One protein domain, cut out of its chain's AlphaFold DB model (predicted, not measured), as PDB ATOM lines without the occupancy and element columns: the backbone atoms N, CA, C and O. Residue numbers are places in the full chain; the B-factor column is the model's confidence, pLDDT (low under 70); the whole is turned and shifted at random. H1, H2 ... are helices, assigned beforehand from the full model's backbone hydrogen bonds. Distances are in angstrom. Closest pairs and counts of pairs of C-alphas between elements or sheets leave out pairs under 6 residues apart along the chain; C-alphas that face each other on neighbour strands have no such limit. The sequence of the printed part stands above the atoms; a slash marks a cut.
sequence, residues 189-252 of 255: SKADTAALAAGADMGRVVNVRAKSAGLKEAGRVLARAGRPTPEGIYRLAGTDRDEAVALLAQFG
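AT A GLANCE: This is residues 189 to 252 of the 255 residues of an uncharacterized protein of Marmoricola aurantiacus (UniProt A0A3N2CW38). Two pairs of short helices, H1 with H2 and H3 with H4, meet crosswise where H3 packs on H1, and a long loop, residues 211 to 229, joins the pairs. H1 and H2 form a hairpin, and H4 folds back steeply on H3. The printed part has 64 residues with four named helices, in the order H1, H2, H3, H4, and no named strand; the class is all helix. It is compact, with a radius of gyration of the C-alphas of 10.6 A, and rounded, spanning 28 by 24 by 20 A.

HOW THE PARTS SIT: H1, residues 190 to 197, and H2, residues 202 to 210, touch as a helical hairpin, the C-alphas of Asp 192 and Val 205 being closest at 6.5 A. They run opposite ways at a shallow tilt of 34 degrees, only just short of steep. H3, residues 230 to 237, touches H1, about perpendicular at 89 degrees; the closest C-alphas, of Ala 191 and Glu 231, are 5.1 A apart. H4, residues 241 to 250, touches H3 at a steep tilt of 58 degrees, opposite ways, closest at the C-alphas of Ala 237 and Ala 244, 5.0 A. H2 and H4 are apart. Every O i to N i+4 pair is within hydrogen-bond range in H1, H3 and H4, and 3 of 5 are in H2.

IN THESE COORDINATES: H1 begins at C-alpha 190 (-34.373, -18.104, 0.742) and is 10.5 A long. H2 is 13.4 A long, H3 10.5 A. H4, 14.1 A, ends at C-alpha 250 (-35.585, -28.581, 17.964).

THE WHOLE: The C-alphas of Ser 212 and Asp 242 are the two farthest apart, 28.5 A. The printed part has no cut. The link H2 to H3 is long; within it, residues 216 to 217 pair antiparallel with 220 to 221, and 223 to 224 with 227 to 228. The mean pLDDT of the printed part is 88.5; residues 212 to 213 and 215 are under 70.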
ATOM      1  N   SER A 189     -38.854 -16.440   1.944       91.19
ATOM      2  CA  SER A 189     -37.434 -16.072   1.885       91.19
ATOM      3  C   SER A 189     -36.587 -17.259   1.419       91.19
ATOM      4  O   SER A 189     -37.052 -18.396   1.422       91.19
ATOM      5  N   LYS A 190     -35.313 -17.019   1.078       91.88
ATOM      6  CA  LYS A 190     -34.373 -18.104   0.742       91.88
ATOM      7  C   LYS A 190     -34.240 -19.119   1.884       91.88
ATOM      8  O   LYS A 190     -34.226 -20.316   1.623       91.88
ATOM      9  N   ALA A 191     -34.192 -18.641   3.130       93.06
ATOM     10  CA  ALA A 191     -34.146 -19.487   4.317       93.06
ATOM     11  C   ALA A 191     -35.434 -20.302   4.499       93.06
ATOM     12  O   ALA A 191     -35.371 -21.465   4.879       93.06
ATOM     13  N   ASP A 192     -36.598 -19.728   4.181       93.88
ATOM     14  CA  ASP A 192     -37.862 -20.469   4.222       93.88
ATOM     15  C   ASP A 192     -37.868 -21.588   3.180       93.88
ATOM     16  O   ASP A 192     -38.173 -22.726   3.511       93.88
ATOM     17  N   THR A 193     -37.485 -21.292   1.934       93.94
ATOM     18  CA  THR A 193     -37.392 -22.306   0.875       93.94
ATOM     19  C   THR A 193     -36.396 -23.409   1.239       93.94
ATOM     20  O   THR A 193     -36.689 -24.581   1.017       93.94
ATOM     21  N   ALA A 194     -35.253 -23.061   1.841       93.12
ATOM     22  CA  ALA A 194     -34.276 -24.037   2.320       93.12
ATOM     23  C   ALA A 194     -34.838 -24.915   3.451       93.12
ATOM     24  O   ALA A 194     -34.683 -26.133   3.403       93.12
ATOM     25  N   ALA A 195     -35.550 -24.322   4.416       94.69
ATOM     26  CA  ALA A 195     -36.195 -25.070   5.490       94.69
ATOM     27  C   ALA A 195     -37.265 -26.030   4.949       94.69
ATOM     28  O   ALA A 195     -37.311 -27.186   5.361       94.69
ATOM     29  N   LEU A 196     -38.094 -25.585   4.001       94.31
ATOM     30  CA  LEU A 196     -39.106 -26.430   3.355       94.31
ATOM     31  C   LEU A 196     -38.460 -27.587   2.582       94.31
ATOM     32  O   LEU A 196     -38.890 -28.727   2.716       94.31
ATOM     33  N   ALA A 197     -37.377 -27.324   1.843       92.75
ATOM     34  CA  ALA A 197     -36.605 -28.364   1.162       92.75
ATOM     35  C   ALA A 197     -35.941 -29.357   2.136       92.75
ATOM     36  O   ALA A 197     -35.649 -30.489   1.756       92.75
ATOM     37  N   ALA A 198     -35.711 -28.947   3.387       92.62
ATOM     38  CA  ALA A 198     -35.235 -29.799   4.473       92.62
ATOM     39  C   ALA A 198     -36.364 -30.537   5.227       92.62
ATOM     40  O   ALA A 198     -36.085 -31.211   6.213       92.62
ATOM     41  N   GLY A 199     -37.622 -30.427   4.782       92.19
ATOM     42  CA  GLY A 199     -38.768 -31.121   5.378       92.19
ATOM     43  C   GLY A 199     -39.533 -30.318   6.431       92.19
ATOM     44  O   GLY A 199     -40.319 -30.890   7.186       92.19
ATOM     45  N   ALA A 200     -39.320 -29.003   6.522       94.12
ATOM     46  CA  ALA A 200     -40.101 -28.171   7.430       94.12
ATOM     47  C   ALA A 200     -41.584 -28.102   7.017       94.12
ATOM     48  O   ALA A 200     -41.917 -27.925   5.849       94.12
ATOM     49  N   ASP A 201     -42.474 -28.142   8.007       93.25
ATOM     50  CA  ASP A 201     -43.915 -27.932   7.870       93.25
ATOM     51  C   ASP A 201     -44.202 -26.494   7.405       93.25
ATOM     52  O   ASP A 201     -43.845 -25.507   8.071       93.25
ATOM     53  N   MET A 202     -44.882 -26.362   6.262       91.81
ATOM     54  CA  MET A 202     -45.173 -25.059   5.661       91.81
ATOM     55  C   MET A 202     -46.019 -24.169   6.572       91.81
ATOM     56  O   MET A 202     -45.814 -22.950   6.630       91.81
ATOM     57  N   GLY A 203     -46.933 -24.760   7.339       91.25
ATOM     58  CA  GLY A 203     -47.732 -24.047   8.324       91.25
ATOM     59  C   GLY A 203     -46.878 -23.394   9.399       91.25
ATOM     60  O   GLY A 203     -47.122 -22.239   9.750       91.25
ATOM     61  N   ARG A 204     -45.842 -24.073   9.899       92.12
ATOM     62  CA  ARG A 204     -44.904 -23.502  10.880       92.12
ATOM     63  C   ARG A 204     -44.088 -22.360  10.286       92.12
ATOM     64  O   ARG A 204     -43.989 -21.302  10.915       92.12
ATOM     65  N   VAL A 205     -43.564 -22.551   9.076       92.81
ATOM     66  CA  VAL A 205     -42.753 -21.555   8.354       92.81
ATOM     67  C   VAL A 205     -43.553 -20.282   8.059       92.81
ATOM     68  O   VAL A 205     -43.062 -19.172   8.263       92.81
ATOM     69  N   VAL A 206     -44.809 -20.409   7.629       90.69
ATOM     70  CA  VAL A 206     -45.653 -19.253   7.295       90.69
ATOM     71  C   VAL A 206     -46.225 -18.592   8.553       90.69
ATOM     72  O   VAL A 206     -46.129 -17.369   8.699       90.69
ATOM     73  N   ASN A 207     -46.777 -19.365   9.494       88.44
ATOM     74  CA  ASN A 207     -47.494 -18.812  10.650       88.44
ATOM     75  C   ASN A 207     -46.585 -18.185  11.707       88.44
ATOM     76  O   ASN A 207     -47.067 -17.376  12.501       88.44
ATOM     77  N   VAL A 208     -45.273 -18.466  11.712       88.12
ATOM     78  CA  VAL A 208     -44.344 -17.742  12.600       88.12
ATOM     79  C   VAL A 208     -44.465 -16.226  12.395       88.12
ATOM     80  O   VAL A 208     -44.366 -15.464  13.352       88.12
ATOM     81  N   ARG A 209     -44.779 -15.784  11.169       80.50
ATOM     82  CA  ARG A 209     -44.902 -14.373  10.777       80.50
ATOM     83  C   ARG A 209     -46.143 -13.671  11.315       80.50
ATOM     84  O   ARG A 209     -46.132 -12.444  11.375       80.50
ATOM     85  N   ALA A 210     -47.171 -14.421  11.710       74.62
ATOM     86  CA  ALA A 210     -48.361 -13.865  12.349       74.62
ATOM     87  C   ALA A 210     -48.063 -13.349  13.769       74.62
ATOM     88  O   ALA A 210     -48.809 -12.536  14.304       74.62
ATOM     89  N   LYS A 211     -46.956 -13.794  14.378       74.75
ATOM     90  CA  LYS A 211     -46.505 -13.322  15.690       74.75
ATOM     91  C   LYS A 211     -45.759 -11.993  15.577       74.75
ATOM     92  O   LYS A 211     -45.116 -11.724  14.558       74.75
ATOM     93  N   SER A 212     -45.785 -11.188  16.639       68.69
ATOM     94  CA  SER A 212     -45.010  -9.947  16.718       68.69
ATOM     95  C   SER A 212     -43.521 -10.210  16.469       68.69
ATOM     96  O   SER A 212     -42.954 -11.227  16.887       68.69
ATOM     97  N   ALA A 213     -42.888  -9.310  15.713       65.75
ATOM     98  CA  ALA A 213     -41.462  -9.414  15.444       65.75
ATOM     99  C   ALA A 213     -40.680  -9.216  16.750       65.75
ATOM    100  O   ALA A 213     -40.888  -8.217  17.430       65.75
ATOM    101  N   GLY A 214     -39.816 -10.175  17.086       73.12
ATOM    102  CA  GLY A 214     -38.891 -10.087  18.212       73.12
ATOM    103  C   GLY A 214     -37.535  -9.590  17.723       73.12
ATOM    104  O   GLY A 214     -37.418  -8.458  17.257       73.12
ATOM    105  N   LEU A 215     -36.523 -10.458  17.782       66.06
ATOM    106  CA  LEU A 215     -35.164 -10.136  17.348       66.06
ATOM    107  C   LEU A 215     -35.113  -9.807  15.850       66.06
ATOM    108  O   LEU A 215     -35.583 -10.581  15.005       66.06
ATOM    109  N   LYS A 216     -34.496  -8.667  15.532       76.38
ATOM    110  CA  LYS A 216     -34.187  -8.233  14.172       76.38
ATOM    111  C   LYS A 216     -32.711  -7.890  14.067       76.38
ATOM    112  O   LYS A 216     -32.153  -7.309  14.987       76.38
ATOM    113  N   GLU A 217     -32.117  -8.168  12.918       72.25
ATOM    114  CA  GLU A 217     -30.743  -7.772  12.613       72.25
ATOM    115  C   GLU A 217     -30.633  -7.514  11.107       72.25
ATOM    116  O   GLU A 217     -31.113  -8.316  10.299       72.25
ATOM    117  N   ALA A 218     -30.063  -6.363  10.739       75.31
ATOM    118  CA  ALA A 218     -29.961  -5.885   9.356       75.31
ATOM    119  C   ALA A 218     -31.300  -5.936   8.580       75.31
ATOM    120  O   ALA A 218     -31.366  -6.351   7.425       75.31
ATOM    121  N   GLY A 219     -32.411  -5.576   9.238       74.12
ATOM    122  CA  GLY A 219     -33.755  -5.592   8.640       74.12
ATOM    123  C   GLY A 219     -34.394  -6.982   8.485       74.12
ATOM    124  O   GLY A 219     -35.564  -7.075   8.113       74.12
ATOM    125  N   ARG A 220     -33.683  -8.069   8.816       78.06
ATOM    126  CA  ARG A 220     -34.215  -9.441   8.843       78.06
ATOM    127  C   ARG A 220     -34.791  -9.765  10.217       78.06
ATOM    128  O   ARG A 220     -34.192  -9.427  11.231       78.06
ATOM    129  N   VAL A 221     -35.936 -10.448  10.260       81.69
ATOM    130  CA  VAL A 221     -36.538 -10.924  11.517       81.69
ATOM    131  C   VAL A 221     -36.018 -12.325  11.819       81.69
ATOM    132  O   VAL A 221     -36.362 -13.266  11.105       81.69
ATOM    133  N   LEU A 222     -35.226 -12.458  12.881       87.38
ATOM    134  CA  LEU A 222     -34.595 -13.719  13.288       87.38
ATOM    135  C   LEU A 222     -35.394 -14.490  14.315       87.38
ATOM    136  O   LEU A 222     -35.249 -15.701  14.410       87.38
ATOM    137  N   ALA A 223     -36.233 -13.807  15.085       88.19
ATOM    138  CA  ALA A 223     -37.113 -14.459  16.034       88.19
ATOM    139  C   ALA A 223     -38.446 -13.725  16.134       88.19
ATOM    140  O   ALA A 223     -38.531 -12.505  15.965       88.19
ATOM    141  N   ARG A 224     -39.507 -14.472  16.434       82.88
ATOM    142  CA  ARG A 224     -40.839 -13.935  16.722       82.88
ATOM    143  C   ARG A 224     -41.391 -14.605  17.970       82.88
ATOM    144  O   ARG A 224     -41.454 -15.830  18.030       82.88
ATOM    145  N   ALA A 225     -41.755 -13.794  18.964       83.00
ATOM    146  CA  ALA A 225     -42.160 -14.252  20.299       83.00
ATOM    147  C   ALA A 225     -41.217 -15.332  20.883       83.00
ATOM    148  O   ALA A 225     -41.661 -16.414  21.256       83.00
ATOM    149  N   GLY A 226     -39.904 -15.072  20.865       81.25
ATOM    150  CA  GLY A 226     -38.884 -15.983  21.406       81.25
ATOM    151  C   GLY A 226     -38.564 -17.221  20.558       81.25
ATOM    152  O   GLY A 226     -37.599 -17.911  20.856       81.25
ATOM    153  N   ARG A 227     -39.311 -17.494  19.477       87.62
ATOM    154  CA  ARG A 227     -39.019 -18.597  18.546       87.62
ATOM    155  C   ARG A 227     -38.167 -18.104  17.370       87.62
ATOM    156  O   ARG A 227     -38.625 -17.189  16.676       87.62
ATOM    157  N   PRO A 228     -36.999 -18.708  17.091       91.88
ATOM    158  CA  PRO A 228     -36.230 -18.422  15.885       91.88
ATOM    159  C   PRO A 228     -37.040 -18.682  14.606       91.88
ATOM    160  O   PRO A 228     -37.764 -19.674  14.507       91.88
ATOM    161  N   THR A 229     -36.958 -17.778  13.631       93.19
ATOM    162  CA  THR A 229     -37.453 -17.984  12.259       93.19
ATOM    163  C   THR A 229     -36.476 -18.881  11.493       93.19
ATOM    164  O   THR A 229     -35.339 -19.032  11.945       93.19
ATOM    165  N   PRO A 230     -36.841 -19.431  10.318       94.44
ATOM    166  CA  PRO A 230     -35.869 -20.115   9.464       94.44
ATOM    167  C   PRO A 230     -34.622 -19.263   9.200       94.44
ATOM    168  O   PRO A 230     -33.503 -19.741   9.340       94.44
ATOM    169  N   GLU A 231     -34.802 -17.964   8.943       93.44
ATOM    170  CA  GLU A 231     -33.697 -17.009   8.791       93.44
ATOM    171  C   GLU A 231     -32.784 -16.949  10.032       93.44
ATOM    172  O   GLU A 231     -31.564 -16.905   9.898       93.44
ATOM    173  N   GLY A 232     -33.357 -16.959  11.241       91.94
ATOM    174  CA  GLY A 232     -32.590 -17.000  12.489       91.94
ATOM    175  C   GLY A 232     -31.869 -18.330  12.704       91.94
ATOM    176  O   GLY A 232     -30.723 -18.331  13.136       91.94
ATOM    177  N   ILE A 233     -32.503 -19.449  12.353       95.12
ATOM    178  CA  ILE A 233     -31.914 -20.788  12.485       95.12
ATOM    179  C   ILE A 233     -30.704 -20.946  11.567       95.12
ATOM    180  O   ILE A 233     -29.628 -21.297  12.041       95.12
ATOM    181  N   TYR A 234     -30.837 -20.608  10.282       94.50
ATOM    182  CA  TYR A 234     -29.705 -20.676   9.354       94.50
ATOM    183  C   TYR A 234     -28.583 -19.704   9.725       94.50
ATOM    184  O   TYR A 234     -27.422 -19.964   9.432       94.50
ATOM    185  N   ARG A 235     -28.896 -18.596  10.410       92.19
ATOM    186  CA  ARG A 235     -27.865 -17.710  10.961       92.19
ATOM    187  C   ARG A 235     -27.102 -18.345  12.116       92.19
ATOM    188  O   ARG A 235     -25.886 -18.213  12.156       92.19
ATOM    189  N   LEU A 236     -27.810 -19.001  13.035       92.44
ATOM    190  CA  LEU A 236     -27.206 -19.680  14.183       92.44
ATOM    191  C   LEU A 236     -26.331 -20.859  13.745       92.44
ATOM    192  O   LEU A 236     -25.227 -21.008  14.251       92.44
ATOM    193  N   ALA A 237     -26.800 -21.645  12.776       93.12
ATOM    194  CA  ALA A 237     -26.067 -22.790  12.237       93.12
ATOM    195  C   ALA A 237     -24.879 -22.401  11.333       93.12
ATOM    196  O   ALA A 237     -23.980 -23.203  11.085       93.12
ATOM    197  N   GLY A 238     -24.866 -21.173  10.800       91.50
ATOM    198  CA  GLY A 238     -23.844 -20.733   9.856       91.50
ATOM    199  C   GLY A 238     -23.854 -21.575   8.576       91.50
ATOM    200  O   GLY A 238     -24.847 -21.615   7.852       91.50
ATOM    201  N   THR A 239     -22.728 -22.220   8.269       90.75
ATOM    202  CA  THR A 239     -22.578 -23.093   7.092       90.75
ATOM    203  C   THR A 239     -22.874 -24.564   7.379       90.75
ATOM    204  O   THR A 239     -22.846 -25.368   6.448       90.75
ATOM    205  N   ASP A 240     -23.127 -24.929   8.638       94.19
ATOM    206  CA  ASP A 240     -23.402 -26.308   9.026       94.19
ATOM    207  C   ASP A 240     -24.862 -26.666   8.716       94.19
ATOM    208  O   ASP A 240     -25.816 -26.152   9.309       94.19
ATOM    209  N   ARG A 241     -25.041 -27.539   7.723       92.31
ATOM    210  CA  ARG A 241     -26.365 -27.974   7.284       92.31
ATOM    211  C   ARG A 241     -27.024 -28.903   8.300       92.31
ATOM    212  O   ARG A 241     -28.243 -28.822   8.453       92.31
ATOM    213  N   ASP A 242     -26.258 -29.764   8.956       94.56
ATOM    214  CA  ASP A 242     -26.804 -30.757   9.881       94.56
ATOM    215  C   ASP A 242     -27.261 -30.066  11.166       94.56
ATOM    216  O   ASP A 242     -28.367 -30.326  11.645       94.56
ATOM    217  N   GLU A 243     -26.495 -29.075  11.631       95.69
ATOM    218  CA  GLU A 243     -26.907 -28.197  12.729       95.69
ATOM    219  C   GLU A 243     -28.176 -27.406  12.374       95.69
ATOM    220  O   GLU A 243     -29.113 -27.332  13.168       95.69
ATOM    221  N   ALA A 244     -28.280 -26.866  11.151       95.00
ATOM    222  CA  ALA A 244     -29.496 -26.170  10.723       95.00
ATOM    223  C   ALA A 244     -30.734 -27.084  10.762       95.00
ATOM    224  O   ALA A 244     -31.806 -26.654  11.198       95.00
ATOM    225  N   VAL A 245     -30.601 -28.343  10.333       95.75
ATOM    226  CA  VAL A 245     -31.684 -29.338  10.394       95.75
ATOM    227  C   VAL A 245     -32.015 -29.702  11.844       95.75
ATOM    228  O   VAL A 245     -33.196 -29.738  12.201       95.75
ATOM    229  N   ALA A 246     -31.007 -29.896  12.698       95.44
ATOM    230  CA  ALA A 246     -31.195 -30.174  14.119       95.44
ATOM    231  C   ALA A 246     -31.946 -29.035  14.826       95.44
ATOM    232  O   ALA A 246     -32.915 -29.283  15.543       95.44
ATOM    233  N   LEU A 247     -31.583 -27.778  14.555       95.88
ATOM    234  CA  LEU A 247     -32.277 -26.598  15.074       95.88
ATOM    235  C   LEU A 247     -33.711 -26.486  14.525       95.88
ATOM    236  O   LEU A 247     -34.639 -26.157  15.268       95.88
ATOM    237  N   LEU A 248     -33.942 -26.784  13.240       96.50
ATOM    238  CA  LEU A 248     -35.294 -26.824  12.667       96.50
ATOM    239  C   LEU A 248     -36.179 -27.861  13.376       96.50
ATOM    240  O   LEU A 248     -37.339 -27.558  13.676       96.50
ATOM    241  N   ALA A 249     -35.645 -29.044  13.681       95.31
ATOM    242  CA  ALA A 249     -36.339 -30.063  14.463       95.31
ATOM    243  C   ALA A 249     -36.558 -29.609  15.919       95.31
ATOM    244  O   ALA A 249     -37.687 -29.641  16.409       95.31
ATOM    245  N   GLN A 250     -35.523 -29.078  16.583       94.75
ATOM    246  CA  GLN A 250     -35.585 -28.581  17.964       94.75
ATOM    247  C   GLN A 250     -36.680 -27.523  18.150       94.75
ATOM    248  O   GLN A 250     -37.419 -27.542  19.135       94.75
ATOM    249  N   PHE A 251     -36.823 -26.604  17.191       93.75
ATOM    250  CA  PHE A 251     -37.847 -25.560  17.232       93.75
ATOM    251  C   PHE A 251     -39.186 -25.984  16.612       93.75
ATOM    252  O   PHE A 251     -40.074 -25.139  16.454       93.75
ATOM    253  N   GLY A 252     -39.361 -27.265  16.273       92.62
ATOM    254  CA  GLY A 252     -40.619 -27.842  15.798       92.62
ATOM    255  C   GLY A 252     -41.071 -27.286  14.450       92.62
ATOM    256  O   GLY A 252     -42.255 -26.970  14.272       92.62
TER     257      GLY A 252